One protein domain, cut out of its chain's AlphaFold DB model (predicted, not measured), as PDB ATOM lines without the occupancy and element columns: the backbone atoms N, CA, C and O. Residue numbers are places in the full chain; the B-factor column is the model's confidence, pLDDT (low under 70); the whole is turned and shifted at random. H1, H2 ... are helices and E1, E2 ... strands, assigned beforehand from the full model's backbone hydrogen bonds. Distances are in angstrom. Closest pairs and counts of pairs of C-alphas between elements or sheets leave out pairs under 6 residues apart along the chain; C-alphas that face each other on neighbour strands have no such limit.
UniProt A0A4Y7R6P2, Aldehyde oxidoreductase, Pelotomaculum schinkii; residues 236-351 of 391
ATOM      1  N   ALA A 236      93.821  37.022  81.379       96.12
ATOM      2  CA  ALA A 236      93.324  37.420  82.684       96.12
ATOM      3  C   ALA A 236      92.358  38.594  82.565       96.12
ATOM      4  O   ALA A 236      92.532  39.494  81.745       96.12
ATOM      5  N   HIS A 237      91.356  38.581  83.434       97.88
ATOM      6  CA  HIS A 237      90.397  39.656  83.602       97.88
ATOM      7  C   HIS A 237      90.337  40.050  85.074       97.88
ATOM      8  O   HIS A 237      90.504  39.201  85.955       97.88
ATOM      9  N   ILE A 238      90.084  41.332  85.313       98.38
ATOM     10  CA  ILE A 238      89.893  41.946  86.628       98.38
ATOM     11  C   ILE A 238      88.784  42.977  86.471       98.38
ATOM     12  O   ILE A 238      88.833  43.755  85.524       98.38
ATOM     13  N   ASP A 239      87.817  43.012  87.384       98.62
ATOM     14  CA  ASP A 239      86.826  44.090  87.387       98.62
ATOM     15  C   ASP A 239      87.149  45.079  88.507       98.62
ATOM     16  O   ASP A 239      87.470  44.683  89.626       98.62
ATOM     17  N   PHE A 240      87.033  46.364  88.202       98.62
ATOM     18  CA  PHE A 240      87.073  47.448  89.174       98.62
ATOM     19  C   PHE A 240      85.715  48.119  89.256       98.62
ATOM     20  O   PHE A 240      85.085  48.331  88.224       98.62
ATOM     21  N   GLU A 241      85.293  48.487  90.458       98.69
ATOM     22  CA  GLU A 241      84.043  49.209  90.683       98.69
ATOM     23  C   GLU A 241      84.247  50.342  91.683       98.69
ATOM     24  O   GLU A 241      84.697  50.104  92.803       98.69
ATOM     25  N   LEU A 242      83.914  51.569  91.283       98.81
ATOM     26  CA  LEU A 242      83.804  52.691  92.209       98.81
ATOM     27  C   LEU A 242      82.512  52.538  93.019       98.81
ATOM     28  O   LEU A 242      81.424  52.442  92.450       98.81
ATOM     29  N   ASN A 243      82.640  52.527  94.342       98.62
ATOM     30  CA  ASN A 243      81.526  52.361  95.267       98.62
ATOM     31  C   ASN A 243      80.911  53.725  95.654       98.62
ATOM     32  O   ASN A 243      81.602  54.747  95.599       98.62
ATOM     33  N   PRO A 244      79.649  53.755  96.133       98.38
ATOM     34  CA  PRO A 244      78.992  54.986  96.589       98.38
ATOM     35  C   PRO A 244      79.731  55.755  97.692       98.38
ATOM     36  O   PRO A 244      79.615  56.970  97.778       98.38
ATOM     37  N   ASP A 245      80.509  55.063  98.525       97.88
ATOM     38  CA  ASP A 245      81.301  55.651  99.615       97.88
ATOM     39  C   ASP A 245      82.698  56.133  99.176       97.88
ATOM     40  O   ASP A 245      83.536  56.466 100.014       97.88
ATOM     41  N   GLY A 246      82.974  56.143  97.867       97.06
ATOM     42  CA  GLY A 246      84.259  56.548  97.297       97.06
ATOM     43  C   GLY A 246      85.374  55.506  97.432       97.06
ATOM     44  O   GLY A 246      86.494  55.762  96.996       97.06
ATOM     45  N   THR A 247      85.096  54.333  98.011       98.56
ATOM     46  CA  THR A 247      86.023  53.191  97.969       98.56
ATOM     47  C   THR A 247      85.985  52.515  96.598       98.56
ATOM     48  O   THR A 247      85.063  52.730  95.811       98.56
ATOM     49  N   VAL A 248      86.968  51.667  96.304       98.75
ATOM     50  CA  VAL A 248      87.014  50.893  95.056       98.75
ATOM     51  C   VAL A 248      87.016  49.402  95.370       98.75
ATOM     52  O   VAL A 248      87.789  48.944  96.206       98.75
ATOM     53  N   THR A 249      86.168  48.627  94.698       98.75
ATOM     54  CA  THR A 249      86.178  47.161  94.776       98.75
ATOM     55  C   THR A 249      86.990  46.576  93.621       98.75
ATOM     56  O   THR A 249      86.758  46.913  92.462       98.75
ATOM     57  N   HIS A 250      87.929  45.686  93.936       98.50
ATOM     58  CA  HIS A 250      88.716  44.877  93.007       98.50
ATOM     59  C   HIS A 250      88.181  43.443  93.024       98.50
ATOM     60  O   HIS A 250      88.284  42.740  94.031       98.50
ATOM     61  N   TYR A 251      87.583  43.019  91.913       98.56
ATOM     62  CA  TYR A 251      87.093  41.657  91.734       98.56
ATOM     63  C   TYR A 251      88.145  40.829  91.000       98.56
ATOM     64  O   TYR A 251      88.471  41.108  89.842       98.56
ATOM     65  N   SER A 252      88.637  39.782  91.656       96.50
ATOM     66  CA  SER A 252      89.754  38.978  91.165       96.50
ATOM     67  C   SER A 252      89.485  37.491  91.303       96.50
ATOM     68  O   SER A 252      89.284  36.982  92.399       96.50
ATOM     69  N   GLY A 253      89.535  36.760  90.194       96.31
ATOM     70  CA  GLY A 253      89.519  35.302  90.208       96.31
ATOM     71  C   GLY A 253      90.906  34.695  90.422       96.31
ATOM     72  O   GLY A 253      91.131  33.604  89.911       96.31
ATOM     73  N   TRP A 254      91.851  35.414  91.053       96.31
ATOM     74  CA  TRP A 254      93.213  34.949  91.346       96.31
ATOM     75  C   TRP A 254      93.220  34.014  92.571       96.31
ATOM     76  O   TRP A 254      93.195  34.503  93.706       96.31
ATOM     77  N   PRO A 255      93.343  32.684  92.379       95.56
ATOM     78  CA  PRO A 255      93.240  31.734  93.480       95.56
ATOM     79  C   PRO A 255      94.406  31.858  94.470       95.56
ATOM     80  O   PRO A 255      95.556  32.074  94.065       95.56
ATOM     81  N   ASP A 256      94.142  31.673  95.762       95.94
ATOM     82  CA  ASP A 256      95.155  31.735  96.815       95.94
ATOM     83  C   ASP A 256      95.447  30.368  97.431       95.94
ATOM     84  O   ASP A 256      94.687  29.803  98.211       95.94
ATOM     85  N   GLN A 257      96.634  29.855  97.126       94.38
ATOM     86  CA  GLN A 257      97.181  28.644  97.727       94.38
ATOM     87  C   GLN A 257      98.012  28.975  98.979       94.38
ATOM     88  O   GLN A 257      98.789  28.135  99.433       94.38
ATOM     89  N   GLY A 258      97.916  30.202  99.496       95.38
ATOM     90  CA  GLY A 258      98.753  30.734 100.570       95.38
ATOM     91  C   GLY A 258     100.031  31.410 100.068       95.38
ATOM     92  O   GLY A 258     100.942  31.656 100.857       95.38
ATOM     93  N   GLN A 259     100.140  31.689  98.761       95.12
ATOM     94  CA  GLN A 259     101.246  32.486  98.221       95.12
ATOM     95  C   GLN A 259     101.057  33.995  98.437       95.12
ATOM     96  O   GLN A 259     102.006  34.741  98.198       95.12
ATOM     97  N   GLY A 260      99.860  34.428  98.850       96.44
ATOM     98  CA  GLY A 260      99.516  35.832  99.077       96.44
ATOM     99  C   GLY A 260      98.861  36.480  97.860       96.44
ATOM    100  O   GLY A 260      99.302  37.541  97.412       96.44
ATOM    101  N   ALA A 261      97.860  35.816  97.264       97.12
ATOM    102  CA  ALA A 261      97.096  36.400  96.156       97.12
ATOM    103  C   ALA A 261      96.367  37.687  96.577       97.12
ATOM    104  O   ALA A 261      96.289  38.629  95.794       97.12
ATOM    105  N   ASP A 262      95.891  37.735  97.819       96.50
ATOM    106  CA  ASP A 262      95.273  38.894  98.461       96.50
ATOM    107  C   ASP A 262      96.229  40.097  98.523       96.50
ATOM    108  O   ASP A 262      95.928  41.172  98.002       96.50
ATOM    109  N   ALA A 263      97.431  39.906  99.068       97.31
ATOM    110  CA  ALA A 263      98.459  40.935  99.136       97.31
ATOM    111  C   ALA A 263      98.903  41.367  97.731       97.31
ATOM    112  O   ALA A 263      99.068  42.558  97.468       97.31
ATOM    113  N   GLY A 264      99.064  40.410  96.811       97.19
ATOM    114  CA  GLY A 264      99.400  40.686  95.418       97.19
ATOM    115  C   GLY A 264      98.344  41.546  94.720       97.19
ATOM    116  O   GLY A 264      98.694  42.554  94.106       97.19
ATOM    117  N   ALA A 265      97.068  41.177  94.843       97.81
ATOM    118  CA  ALA A 265      95.941  41.916  94.285       97.81
ATOM    119  C   ALA A 265      95.855  43.335  94.861       97.81
ATOM    120  O   ALA A 265      95.774  44.294  94.093       97.81
ATOM    121  N   LEU A 266      95.958  43.480  96.187       98.31
ATOM    122  CA  LEU A 266      95.910  44.782  96.853       98.31
ATOM    123  C   LEU A 266      97.052  45.700  96.409       98.31
ATOM    124  O   LEU A 266      96.805  46.851  96.066       98.31
ATOM    125  N   VAL A 267      98.292  45.203  96.392       97.75
ATOM    126  CA  VAL A 267      99.466  46.006  96.010       97.75
ATOM    127  C   VAL A 267      99.373  46.457  94.554       97.75
ATOM    128  O   VAL A 267      99.626  47.626  94.262       97.75
ATOM    129  N   LEU A 268      98.978  45.559  93.645       97.81
ATOM    130  CA  LEU A 268      98.804  45.895  92.232       97.81
ATOM    131  C   LEU A 268      97.681  46.916  92.031       97.81
ATOM    132  O   LEU A 268      97.866  47.877  91.288       97.81
ATOM    133  N   ALA A 269      96.543  46.737  92.705       98.44
ATOM    134  CA  ALA A 269      95.420  47.664  92.626       98.44
ATOM    135  C   ALA A 269      95.781  49.041  93.198       98.44
ATOM    136  O   ALA A 269      95.502  50.058  92.570       98.44
ATOM    137  N   HIS A 270      96.446  49.078  94.353       98.50
ATOM    138  CA  HIS A 270      96.867  50.313  95.007       98.50
ATOM    139  C   HIS A 270      97.869  51.105  94.160       98.50
ATOM    140  O   HIS A 270      97.702  52.310  93.993       98.50
ATOM    141  N   GLU A 271      98.881  50.449  93.581       98.31
ATOM    142  CA  GLU A 271      99.826  51.145  92.698       98.31
ATOM    143  C   GLU A 271      99.145  51.614  91.403       98.31
ATOM    144  O   GLU A 271      99.391  52.734  90.957       98.31
ATOM    145  N   ALA A 272      98.251  50.808  90.821       98.19
ATOM    146  CA  ALA A 272      97.535  51.182  89.603       98.19
ATOM    147  C   ALA A 272      96.534  52.336  89.818       98.19
ATOM    148  O   ALA A 272      96.338  53.141  88.915       98.19
ATOM    149  N   LEU A 273      95.931  52.447  91.007       98.12
ATOM    150  CA  LEU A 273      94.976  53.503  91.380       98.12
ATOM    151  C   LEU A 273      95.621  54.679  92.124       98.12
ATOM    152  O   LEU A 273      94.919  55.560  92.620       98.12
ATOM    153  N   LYS A 274      96.953  54.727  92.195       97.62
ATOM    154  CA  LYS A 274      97.714  55.761  92.906       97.62
ATOM    155  C   LYS A 274      97.287  57.207  92.598       97.62
ATOM    156  O   LYS A 274      97.254  57.995  93.545       97.62
ATOM    157  N   PRO A 275      96.912  57.586  91.357       97.19
ATOM    158  CA  PRO A 275      96.400  58.930  91.071       97.19
ATOM    159  C   PRO A 275      95.131  59.317  91.845       97.19
ATOM    160  O   PRO A 275      94.914  60.501  92.082       97.19
ATOM    161  N   LEU A 276      94.311  58.347  92.267       96.94
ATOM    162  CA  LEU A 276      93.108  58.598  93.065       96.94
ATOM    163  C   LEU A 276      93.418  58.909  94.541       96.94
ATOM    164  O   LEU A 276      92.519  59.305  95.278       96.94
ATOM    165  N   GLY A 277      94.661  58.709  94.996       96.88
ATOM    166  CA  GLY A 277      95.065  58.991  96.379       96.88
ATOM    167  C   GLY A 277      94.383  58.109  97.433       96.88
ATOM    168  O   GLY A 277      94.311  58.497  98.599       96.88
ATOM    169  N   LEU A 278      93.869  56.942  97.034       97.38
ATOM    170  CA  LEU A 278      93.213  55.992  97.932       97.38
ATOM    171  C   LEU A 278      94.222  55.370  98.897       97.38
ATOM    172  O   LEU A 278      95.320  54.984  98.500       97.38
ATOM    173  N   LYS A 279      93.821  55.200 100.155       98.06
ATOM    174  CA  LYS A 279      94.550  54.347 101.098       98.06
ATOM    175  C   LYS A 279      94.273  52.864 100.802       98.06
ATOM    176  O   LYS A 279      93.199  52.554 100.279       98.06
ATOM    177  N   PRO A 280      95.165  51.930 101.179       97.75
ATOM    178  CA  PRO A 280      94.941  50.499 100.966       97.75
ATOM    179  C   PRO A 280      93.605  49.989 101.528       97.75
ATOM    180  O   PRO A 280      92.919  49.220 100.866       97.75
ATOM    181  N   GLU A 281      93.179  50.465 102.701       97.62
ATOM    182  CA  GLU A 281      91.898  50.093 103.321       97.62
ATOM    183  C   GLU A 281      90.655  50.576 102.551       97.62
ATOM    184  O   GLU A 281      89.544  50.112 102.812       97.62
ATOM    185  N   GLN A 282      90.824  51.488 101.589       98.50
ATOM    186  CA  GLN A 282      89.766  51.956 100.691       98.50
ATOM    187  C   GLN A 282      89.670  51.115  99.408       98.50
ATOM    188  O   GLN A 282      88.847  51.417  98.545       98.50
ATOM    189  N   ILE A 283      90.484  50.061  99.278       98.69
ATOM    190  CA  ILE A 283      90.422  49.093  98.183       98.69
ATOM    191  C   ILE A 283      89.912  47.763  98.744       98.69
ATOM    192  O   ILE A 283      90.603  47.069  99.489       98.69
ATOM    193  N   ARG A 284      88.679  47.401  98.392       98.31
ATOM    194  CA  ARG A 284      88.027  46.160  98.828       98.31
ATOM    195  C   ARG A 284      88.352  45.040  97.853       98.31
ATOM    196  O   ARG A 284      88.139  45.203  96.658       98.31
ATOM    197  N   LEU A 285      88.809  43.894  98.345       97.81
ATOM    198  CA  LEU A 285      89.029  42.718  97.505       97.81
ATOM    199  C   LEU A 285      87.813  41.794  97.557       97.81
ATOM    200  O   LEU A 285      87.374  41.403  98.638       97.81
ATOM    201  N   PHE A 286      87.309  41.401  96.390       97.06
ATOM    202  CA  PHE A 286      86.355  40.306  96.254       97.06
ATOM    203  C   PHE A 286      86.997  39.216  95.400       97.06
ATOM    204  O   PHE A 286      87.284  39.441  94.221       97.06
ATOM    205  N   MET A 287      87.257  38.047  95.987       96.62
ATOM    206  CA  MET A 287      88.114  37.041  95.361       96.62
ATOM    207  C   MET A 287      87.452  35.671  95.210       96.62
ATOM    208  O   MET A 287      86.684  35.242  96.066       96.62
ATOM    209  N   ASN A 288      87.808  34.986  94.122       96.38
ATOM    210  CA  ASN A 288      87.660  33.539  93.923       96.38
ATOM    211  C   ASN A 288      86.243  32.980  94.086       96.38
ATOM    212  O   ASN A 288      86.035  31.910  94.663       96.38
ATOM    213  N   ASP A 289      85.276  33.681  93.500       96.88
ATOM    214  CA  ASP A 289      83.886  33.258  93.408       96.88
ATOM    215  C   ASP A 289      83.398  33.401  91.970       96.88
ATOM    216  O   ASP A 289      83.159  34.499  91.465       96.88
ATOM    217  N   THR A 290      83.209  32.263  91.314       95.75
ATOM    218  CA  THR A 290      82.786  32.193  89.905       95.75
ATOM    219  C   THR A 290      81.460  32.897  89.595       95.75
ATOM    220  O   THR A 290      81.195  33.160  88.426       95.75
ATOM    221  N   ALA A 291      80.634  33.225  90.597       95.25
ATOM    222  CA  ALA A 291      79.408  33.988  90.376       95.25
ATOM    223  C   ALA A 291      79.649  35.488  90.139       95.25
ATOM    224  O   ALA A 291      78.807  36.143  89.529       95.25
ATOM    225  N   VAL A 292      80.757  36.045  90.639       94.38
ATOM    226  CA  VAL A 292      80.960  37.506  90.676       94.38
ATOM    227  C   VAL A 292      82.355  37.959  90.259       94.38
ATOM    228  O   VAL A 292      82.506  39.087  89.795       94.38
ATOM    229  N   THR A 293      83.373  37.108  90.394       97.19
ATOM    230  CA  THR A 293      84.738  37.425  89.966       97.19
ATOM    231  C   THR A 293      84.978  36.971  88.531       97.19
ATOM    232  O   THR A 293      84.570  35.863  88.169       97.19
ATOM    233  N   PRO A 294      85.655  37.783  87.704       96.69
ATOM    234  CA  PRO A 294      85.975  37.399  86.340       96.69
ATOM    235  C   PRO A 294      87.095  36.344  86.299       96.69
ATOM    236  O   PRO A 294      87.801  36.107  87.278       96.69
ATOM    237  N   TYR A 295      87.276  35.701  85.141       94.69
ATOM    238  CA  TYR A 295      88.319  34.692  84.957       94.69
ATOM    239  C   TYR A 295      89.714  35.331  84.893       94.69
ATOM    240  O   TYR A 295      90.070  35.980  83.905       94.69
ATOM    241  N   THR A 296      90.516  35.105  85.932       94.19
ATOM    242  CA  THR A 296      91.920  35.552  86.030       94.19
ATOM    243  C   THR A 296      92.922  34.430  85.706       94.19
ATOM    244  O   THR A 296      94.123  34.674  85.636       94.19
ATOM    245  N   GLY A 297      92.437  33.207  85.469       91.75
ATOM    246  CA  GLY A 297      93.268  32.016  85.283       91.75
ATOM    247  C   GLY A 297      93.603  31.283  86.589       91.75
ATOM    248  O   GLY A 297      93.241  31.734  87.676       91.75
ATOM    249  N   PRO A 298      94.238  30.102  86.506       91.75
ATOM    250  CA  PRO A 298      94.567  29.289  87.676       91.75
ATOM    251  C   PRO A 298      95.798  29.813  88.423       91.75
ATOM    252  O   PRO A 298      96.716  30.320  87.809       91.75
ATOM    253  N   ALA A 299      95.946  29.568  89.725       93.31
ATOM    254  CA  ALA A 299      97.197  29.876  90.441       93.31
ATOM    255  C   ALA A 299      98.357  28.910  90.084       93.31
ATOM    256  O   ALA A 299      98.826  28.132  90.919       93.31
ATOM    257  N   ALA A 300      98.822  28.931  88.832       91.06
ATOM    258  CA  ALA A 300      99.823  28.023  88.275       91.06
ATOM    259  C   ALA A 300     100.768  28.703  87.277       91.06
ATOM    260  O   ALA A 300     100.583  29.851  86.895       91.06
ATOM    261  N   GLY A 301     101.849  28.007  86.907       89.44
ATOM    262  CA  GLY A 301     102.820  28.523  85.933       89.44
ATOM    263  C   GLY A 301     103.492  29.834  86.348       89.44
ATOM    264  O   GLY A 301     103.983  30.551  85.492       89.44
ATOM    265  N   SER A 302     103.457  30.177  87.643       92.69
ATOM    266  CA  SER A 302     103.904  31.474  88.173       92.69
ATOM    267  C   SER A 302     103.266  32.690  87.475       92.69
ATOM    268  O   SER A 302     103.826  33.784  87.508       92.69
ATOM    269  N   HIS A 303     102.104  32.514  86.838       91.44
ATOM    270  CA  HIS A 303     101.575  33.492  85.887       91.44
ATOM    271  C   HIS A 303     100.781  34.630  86.552       91.44
ATOM    272  O   HIS A 303     100.725  35.743  86.031       91.44
ATOM    273  N   SER A 304     100.203  34.380  87.732       94.50
ATOM    274  CA  SER A 304      99.085  35.181  88.235       94.50
ATOM    275  C   SER A 304      99.471  36.627  88.525       94.50
ATOM    276  O   SER A 304      98.772  37.528  88.091       94.50
ATOM    277  N   HIS A 305     100.621  36.878  89.161       94.75
ATOM    278  CA  HIS A 305     101.063  38.252  89.432       94.75
ATOM    279  C   HIS A 305     101.277  39.055  88.141       94.75
ATOM    280  O   HIS A 305     100.927  40.229  88.068       94.75
ATOM    281  N   PHE A 306     101.813  38.416  87.100       92.38
ATOM    282  CA  PHE A 306     102.052  39.060  85.814       92.38
ATOM    283  C   PHE A 306     100.745  39.329  85.062       92.38
ATOM    284  O   PHE A 306     100.491  40.458  84.645       92.38
ATOM    285  N   MET A 307      99.897  38.309  84.920       94.38
ATOM    286  CA  MET A 307      98.666  38.406  84.135       94.38
ATOM    287  C   MET A 307      97.583  39.211  84.852       94.38
ATOM    288  O   MET A 307      97.032  40.146  84.269       94.38
ATOM    289  N   ALA A 308      97.335  38.932  86.135       95.62
ATOM    290  CA  ALA A 308      96.420  39.726  86.949       95.62
ATOM    291  C   ALA A 308      96.925  41.164  87.114       95.62
ATOM    292  O   ALA A 308      96.116  42.087  87.110       95.62
ATOM    293  N   GLY A 309      98.244  41.379  87.200       95.69
ATOM    294  CA  GLY A 309      98.844  42.715  87.249       95.69
ATOM    295  C   GLY A 309      98.597  43.525  85.982       95.69
ATOM    296  O   GLY A 309      98.136  44.660  86.066       95.69
ATOM    297  N   LYS A 310      98.803  42.936  84.799       95.62
ATOM    298  CA  LYS A 310      98.473  43.595  83.526       95.62
ATOM    299  C   LYS A 310      96.982  43.915  83.404       95.62
ATOM    300  O   LYS A 310      96.638  45.038  83.048       95.62
ATOM    301  N   ALA A 311      96.110  42.963  83.740       97.88
ATOM    302  CA  ALA A 311      94.665  43.181  83.709       97.88
ATOM    303  C   ALA A 311      94.235  44.243  84.737       97.88
ATOM    304  O   ALA A 311      93.342  45.039  84.466       97.88
ATOM    305  N   THR A 312      94.909  44.300  85.888       98.44
ATOM    306  CA  THR A 312      94.708  45.329  86.914       98.44
ATOM    307  C   THR A 312      95.085  46.715  86.394       98.44
ATOM    308  O   THR A 312      94.290  47.638  86.524       98.44
ATOM    309  N   ILE A 313      96.245  46.865  85.748       98.25
ATOM    310  CA  ILE A 313      96.663  48.140  85.146       98.25
ATOM    311  C   ILE A 313      95.642  48.598  84.094       98.25
ATOM    312  O   ILE A 313      95.203  49.744  84.124       98.25
ATOM    313  N   ASP A 314      95.227  47.705  83.193       98.62
ATOM    314  CA  ASP A 314      94.234  48.022  82.161       98.62
ATOM    315  C   ASP A 314      92.872  48.422  82.761       98.62
ATOM    316  O   ASP A 314      92.303  49.452  82.396       98.62
ATOM    317  N   GLY A 315      92.366  47.656  83.732       98.50
ATOM    318  CA  GLY A 315      91.091  47.938  84.397       98.50
ATOM    319  C   GLY A 315      91.102  49.245  85.193       98.50
ATOM    320  O   GLY A 315      90.164  50.035  85.086       98.50
ATOM    321  N   ALA A 316      92.181  49.504  85.937       98.50
ATOM    322  CA  ALA A 316      92.363  50.741  86.690       98.50
ATOM    323  C   ALA A 316      92.437  51.955  85.755       98.50
ATOM    324  O   ALA A 316      91.762  52.952  85.998       98.50
ATOM    325  N   ASN A 317      93.185  51.856  84.650       98.50
ATOM    326  CA  ASN A 317      93.259  52.921  83.649       98.50
ATOM    327  C   ASN A 317      91.889  53.215  83.031       98.50
ATOM    328  O   ASN A 317      91.521  54.377  82.896       98.50
ATOM    329  N   LYS A 318      91.105  52.186  82.690       98.69
ATOM    330  CA  LYS A 318      89.743  52.369  82.163       98.69
ATOM    331  C   LYS A 318      88.833  53.091  83.158       98.69
ATOM    332  O   LYS A 318      88.157  54.039  82.760       98.69
ATOM    333  N   LEU A 319      88.857  52.690  84.432       98.69
ATOM    334  CA  LEU A 319      88.096  53.359  85.489       98.69
ATOM    335  C   LEU A 319      88.542  54.819  85.659       98.69
ATOM    336  O   LEU A 319      87.717  55.725  85.584       98.69
ATOM    337  N   MET A 320      89.844  55.065  85.824       98.19
ATOM    338  CA  MET A 320      90.381  56.417  86.018       98.19
ATOM    339  C   MET A 320      90.122  57.328  84.814       98.19
ATOM    340  O   MET A 320      89.788  58.494  85.000       98.19
ATOM    341  N   ASN A 321      90.208  56.810  83.586       98.25
ATOM    342  CA  ASN A 321      89.897  57.573  82.376       98.25
ATOM    343  C   ASN A 321      88.423  57.986  82.328       98.25
ATOM    344  O   ASN A 321      88.122  59.112  81.945       98.25
ATOM    345  N   ALA A 322      87.508  57.107  82.740       98.12
ATOM    346  CA  ALA A 322      86.092  57.445  82.838       98.12
ATOM    347  C   ALA A 322      85.796  58.449  83.963       98.12
ATOM    348  O   ALA A 322      84.921  59.306  83.833       98.12
ATOM    349  N   MET A 323      86.549  58.370  85.061       98.12
ATOM    350  CA  MET A 323      86.473  59.339  86.150       98.12
ATOM    351  C   MET A 323      87.070  60.699  85.753       98.12
ATOM    352  O   MET A 323      86.622  61.716  86.270       98.12
ATOM    353  N   CYS A 324      88.045  60.753  84.845       97.62
ATOM    354  CA  CYS A 324      88.802  61.965  84.528       97.62
ATOM    355  C   CYS A 324      87.930  63.077  83.913       97.62
ATOM    356  O   CYS A 324      87.232  62.883  82.911       97.62
ATOM    357  N   LYS A 325      87.978  64.265  84.519       96.69
ATOM    358  CA  LYS A 325      87.356  65.500  84.030       96.69
ATOM    359  C   LYS A 325      88.333  66.272  83.126       96.69
ATOM    360  O   LYS A 325      89.543  66.067  83.216       96.69
ATOM    361  N   PRO A 326      87.850  67.208  82.284       94.25
ATOM    362  CA  PRO A 326      88.720  68.030  81.433       94.25
ATOM    363  C   PRO A 326      89.774  68.855  82.189       94.25
ATOM    364  O   PRO A 326      90.784  69.231  81.603       94.25
ATOM    365  N   ASP A 327      89.546  69.141  83.473       94.31
ATOM    366  CA  ASP A 327      90.469  69.872  84.350       94.31
ATOM    367  C   ASP A 327      91.531  68.978  85.023       94.31
ATOM    368  O   ASP A 327      92.350  69.470  85.799       94.31
ATOM    369  N   GLY A 328      91.534  67.672  84.728       92.56
ATOM    370  CA  GLY A 328      92.466  66.696  85.290       92.56
ATOM    371  C   GLY A 328      92.079  66.158  86.671       92.56
ATOM    372  O   GLY A 328      92.818  65.345  87.225       92.56
ATOM    373  N   THR A 329      90.941  66.574  87.234       96.12
ATOM    374  CA  THR A 329      90.400  65.994  88.472       96.12
ATOM    375  C   THR A 329      89.550  64.751  88.186       96.12
ATOM    376  O   THR A 329      89.211  64.453  87.040       96.12
ATOM    377  N   PHE A 330      89.198  63.997  89.230       97.69
ATOM    378  CA  PHE A 330      88.382  62.791  89.106       97.69
ATOM    379  C   PHE A 330      86.949  63.031  89.579       97.69
ATOM    380  O   PHE A 330      86.713  63.711  90.578       97.69
ATOM    381  N   ARG A 331      85.989  62.447  88.860       98.06
ATOM    382  CA  ARG A 331      84.583  62.398  89.251       98.06
ATOM    383  C   ARG A 331      84.378  61.579  90.519       98.06
ATOM    384  O   ARG A 331      85.029  60.553  90.712       98.06
ATOM    385  N   THR A 332      83.423  62.000  91.340       98.00
ATOM    386  CA  THR A 332      82.864  61.168  92.412       98.00
ATOM    387  C   THR A 332      81.889  60.134  91.842       98.00
ATOM    388  O   THR A 332      81.446  60.235  90.696       98.00
ATOM    389  N   TYR A 333      81.504  59.151  92.659       98.38
ATOM    390  CA  TYR A 333      80.463  58.188  92.295       98.38
ATOM    391  C   TYR A 333      79.156  58.878  91.876       98.38
ATOM    392  O   TYR A 333      78.571  58.541  90.851       98.38
ATOM    393  N   GLU A 334      78.717  59.879  92.642       98.38
ATOM    394  CA  GLU A 334      77.480  60.622  92.386       98.38
ATOM    395  C   GLU A 334      77.527  61.373  91.052       98.38
ATOM    396  O   GLU A 334      76.545  61.374  90.310       98.38
ATOM    397  N   GLU A 335      78.672  61.976  90.721       98.19
ATOM    398  CA  GLU A 335      78.886  62.638  89.432       98.19
ATOM    399  C   GLU A 335      78.834  61.633  88.280       98.19
ATOM    400  O   GLU A 335      78.139  61.876  87.296       98.19
ATOM    401  N   MET A 336      79.487  60.471  88.419       98.38
ATOM    402  CA  MET A 336      79.426  59.411  87.408       98.38
ATOM    403  C   MET A 336      77.993  58.914  87.188       98.38
ATOM    404  O   MET A 336      77.547  58.851  86.045       98.38
ATOM    405  N   VAL A 337      77.241  58.635  88.258       98.31
ATOM    406  CA  VAL A 337      75.837  58.201  88.157       98.31
ATOM    407  C   VAL A 337      74.967  59.281  87.513       98.31
ATOM    408  O   VAL A 337      74.177  58.981  86.618       98.31
ATOM    409  N   LYS A 338      75.127  60.545  87.919       98.19
ATOM    410  CA  LYS A 338      74.375  61.679  87.361       98.19
ATOM    411  C   LYS A 338      74.660  61.892  85.873       98.19
ATOM    412  O   LYS A 338      73.751  62.236  85.122       98.19
ATOM    413  N   GLU A 339      75.904  61.690  85.454       97.88
ATOM    414  CA  GLU A 339      76.345  61.793  84.058       97.88
ATOM    415  C   GLU A 339      76.120  60.495  83.260       97.88
ATOM    416  O   GLU A 339      76.459  60.434  82.079       97.88
ATOM    417  N   ASN A 340      75.517  59.470  83.875       97.88
ATOM    418  CA  ASN A 340      75.258  58.161  83.276       97.88
ATOM    419  C   ASN A 340      76.541  57.447  82.789       97.88
ATOM    420  O   ASN A 340      76.539  56.727  81.789       97.88
ATOM    421  N   ILE A 341      77.650  57.669  83.499       98.25
ATOM    422  CA  ILE A 341      78.944  57.023  83.279       98.25
ATOM    423  C   ILE A 341      78.992  55.746  84.136       98.25
ATOM    424  O   ILE A 341      78.767  55.820  85.348       98.25
ATOM    425  N   PRO A 342      79.293  54.568  83.555       98.38
ATOM    426  CA  PRO A 342      79.404  53.322  84.311       98.38
ATOM    427  C   PRO A 342      80.430  53.424  85.440       98.38
ATOM    428  O   PRO A 342      81.497  53.987  85.252       98.38
ATOM    429  N   THR A 343      80.161  52.822  86.595       98.31
ATOM    430  CA  THR A 343      81.108  52.807  87.727       98.31
ATOM    431  C   THR A 343      81.955  51.540  87.776       98.31
ATOM    432  O   THR A 343      82.885  51.464  88.576       98.31
ATOM    433  N   LYS A 344      81.655  50.554  86.918       98.38
ATOM    434  CA  LYS A 344      82.337  49.260  86.843       98.38
ATOM    435  C   LYS A 344      83.015  49.060  85.490       98.38
ATOM    436  O   LYS A 344      82.369  49.170  84.450       98.38
ATOM    437  N   TYR A 345      84.296  48.703  85.512       98.62
ATOM    438  CA  TYR A 345      85.122  48.496  84.322       98.62
ATOM    439  C   TYR A 345      85.888  47.180  84.385       98.62
ATOM    440  O   TYR A 345      86.466  46.833  85.413       98.62
ATOM    441  N   ARG A 346      85.928  46.475  83.249       98.50
ATOM    442  CA  ARG A 346      86.693  45.237  83.075       98.50
ATOM    443  C   ARG A 346      88.055  45.514  82.449       98.50
ATOM    444  O   ARG A 346      88.156  45.971  81.304       98.50
ATOM    445  N   GLY A 347      89.088  45.185  83.205       98.31
ATOM    446  CA  GLY A 347      90.458  45.043  82.749       98.31
ATOM    447  C   GLY A 347      90.690  43.709  82.047       98.31
ATOM    448  O   GLY A 347      90.061  42.700  82.377       98.31
ATOM    449  N   PHE A 348      91.596  43.708  81.077       97.38
ATOM    450  CA  PHE A 348      91.951  42.550  80.268       97.38
ATOM    451  C   PHE A 348      93.457  42.502  80.021       97.38
ATOM    452  O   PHE A 348      94.098  43.515  79.747       97.38
ATOM    453  N   ALA A 349      94.018  41.302  80.082       94.38
ATOM    454  CA  ALA A 349      95.362  41.013  79.621       94.38
ATOM    455  C   ALA A 349      95.360  39.719  78.815       94.38
ATOM    456  O   ALA A 349      94.691  38.756  79.184       94.38
ATOM    457  N   SER A 350      96.160  39.699  77.753       91.56
ATOM    458  CA  SER A 350      96.391  38.529  76.914       91.56
ATOM    459  C   SER A 350      97.865  38.429  76.553       91.56
ATOM    460  O   SER A 350      98.561  39.445  76.452       91.56
ATOM    461  N   THR A 351      98.348  37.205  76.360       84.69
ATOM    462  CA  THR A 351      99.653  36.946  75.744       84.69
ATOM    463  C   THR A 351      99.546  36.584  74.268       84.69
ATOM    464  O   THR A 351     100.583  36.469  73.631       84.69
TER     465      THR A 351
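AT A GLANCE: This is residues 236 to 351 of the 391 residues of the protein "Aldehyde oxidoreductase" of Pelotomaculum schinkii (UniProt A0A4Y7R6P2). A twisted sheet of four strands has two helices, H1 and H2, side by side over one face, with the long H2 close over E1 and E4; the small helix H3 lies off the sheet, past the end of E1. The printed part has 116 residues, with E1, E2, H1, E3, H2, H3 and E4 along the chain. The sheet runs E3, E2, E1, E4 and is mixed; the class is mixed, helices and strands. The whole is compact, with a radius of gyration of the C-alphas of 13.8 A, and elongated, spanning 43 by 28 by 25 A.

IN THESE COORDINATES: E1, residues 236 to 242, begins with C-alpha 236 at (93.324, 37.420, 82.684) and is 20.4 A long. E2 is residues 248 to 252, H1 residues 261 to 272, 16.2 A long, and E3 residues 283 to 287. H2, residues 304 to 323, measures 27.3 A. H3 is residues 333 to 338. E4, residues 344 to 350, is 20.3 A long and ends with C-alpha 350 at (96.391, 38.529, 76.914).

HOW THE PARTS SIT: E1 and E2 form an antiparallel hairpin, with N 249 and O 241 2.8 A apart. E4 is antiparallel to E1, with N 347 and O 238 at 2.7 A. E3 is parallel to E2, with N 284 and O 248 at 2.8 A; E2, H1 and E3 make a strand-helix-strand unit, two parallel neighbour strands with a helix between, its crossover right-handed. H1 and H2 on the same face make two layers, helices over a sheet. H1 lies over E3 and E2 at a height over the sheet of 9.4 A; H2 lies over E1 and E4 at 5.9 A, with the closest C-alphas of H2 and E4, Gly 315 and Gly 347, 3.4 A apart. H1 and H2 touch at a steep tilt of 39 degrees, the same way, closest at the C-alphas of Ala 272 and Ile 313, 5.5 A. H3 is not on the sheet. In H1, H2 and H3 every O i to N i+4 pair is within hydrogen-bond range.

THE WHOLE: The C-alphas farthest apart, of Gln 257 and Asp 327, are 43.9 A apart. The printed part has no cut. The link from E3 to H2, 16 residues, is long. No printed residue is under 70 in pLDDT.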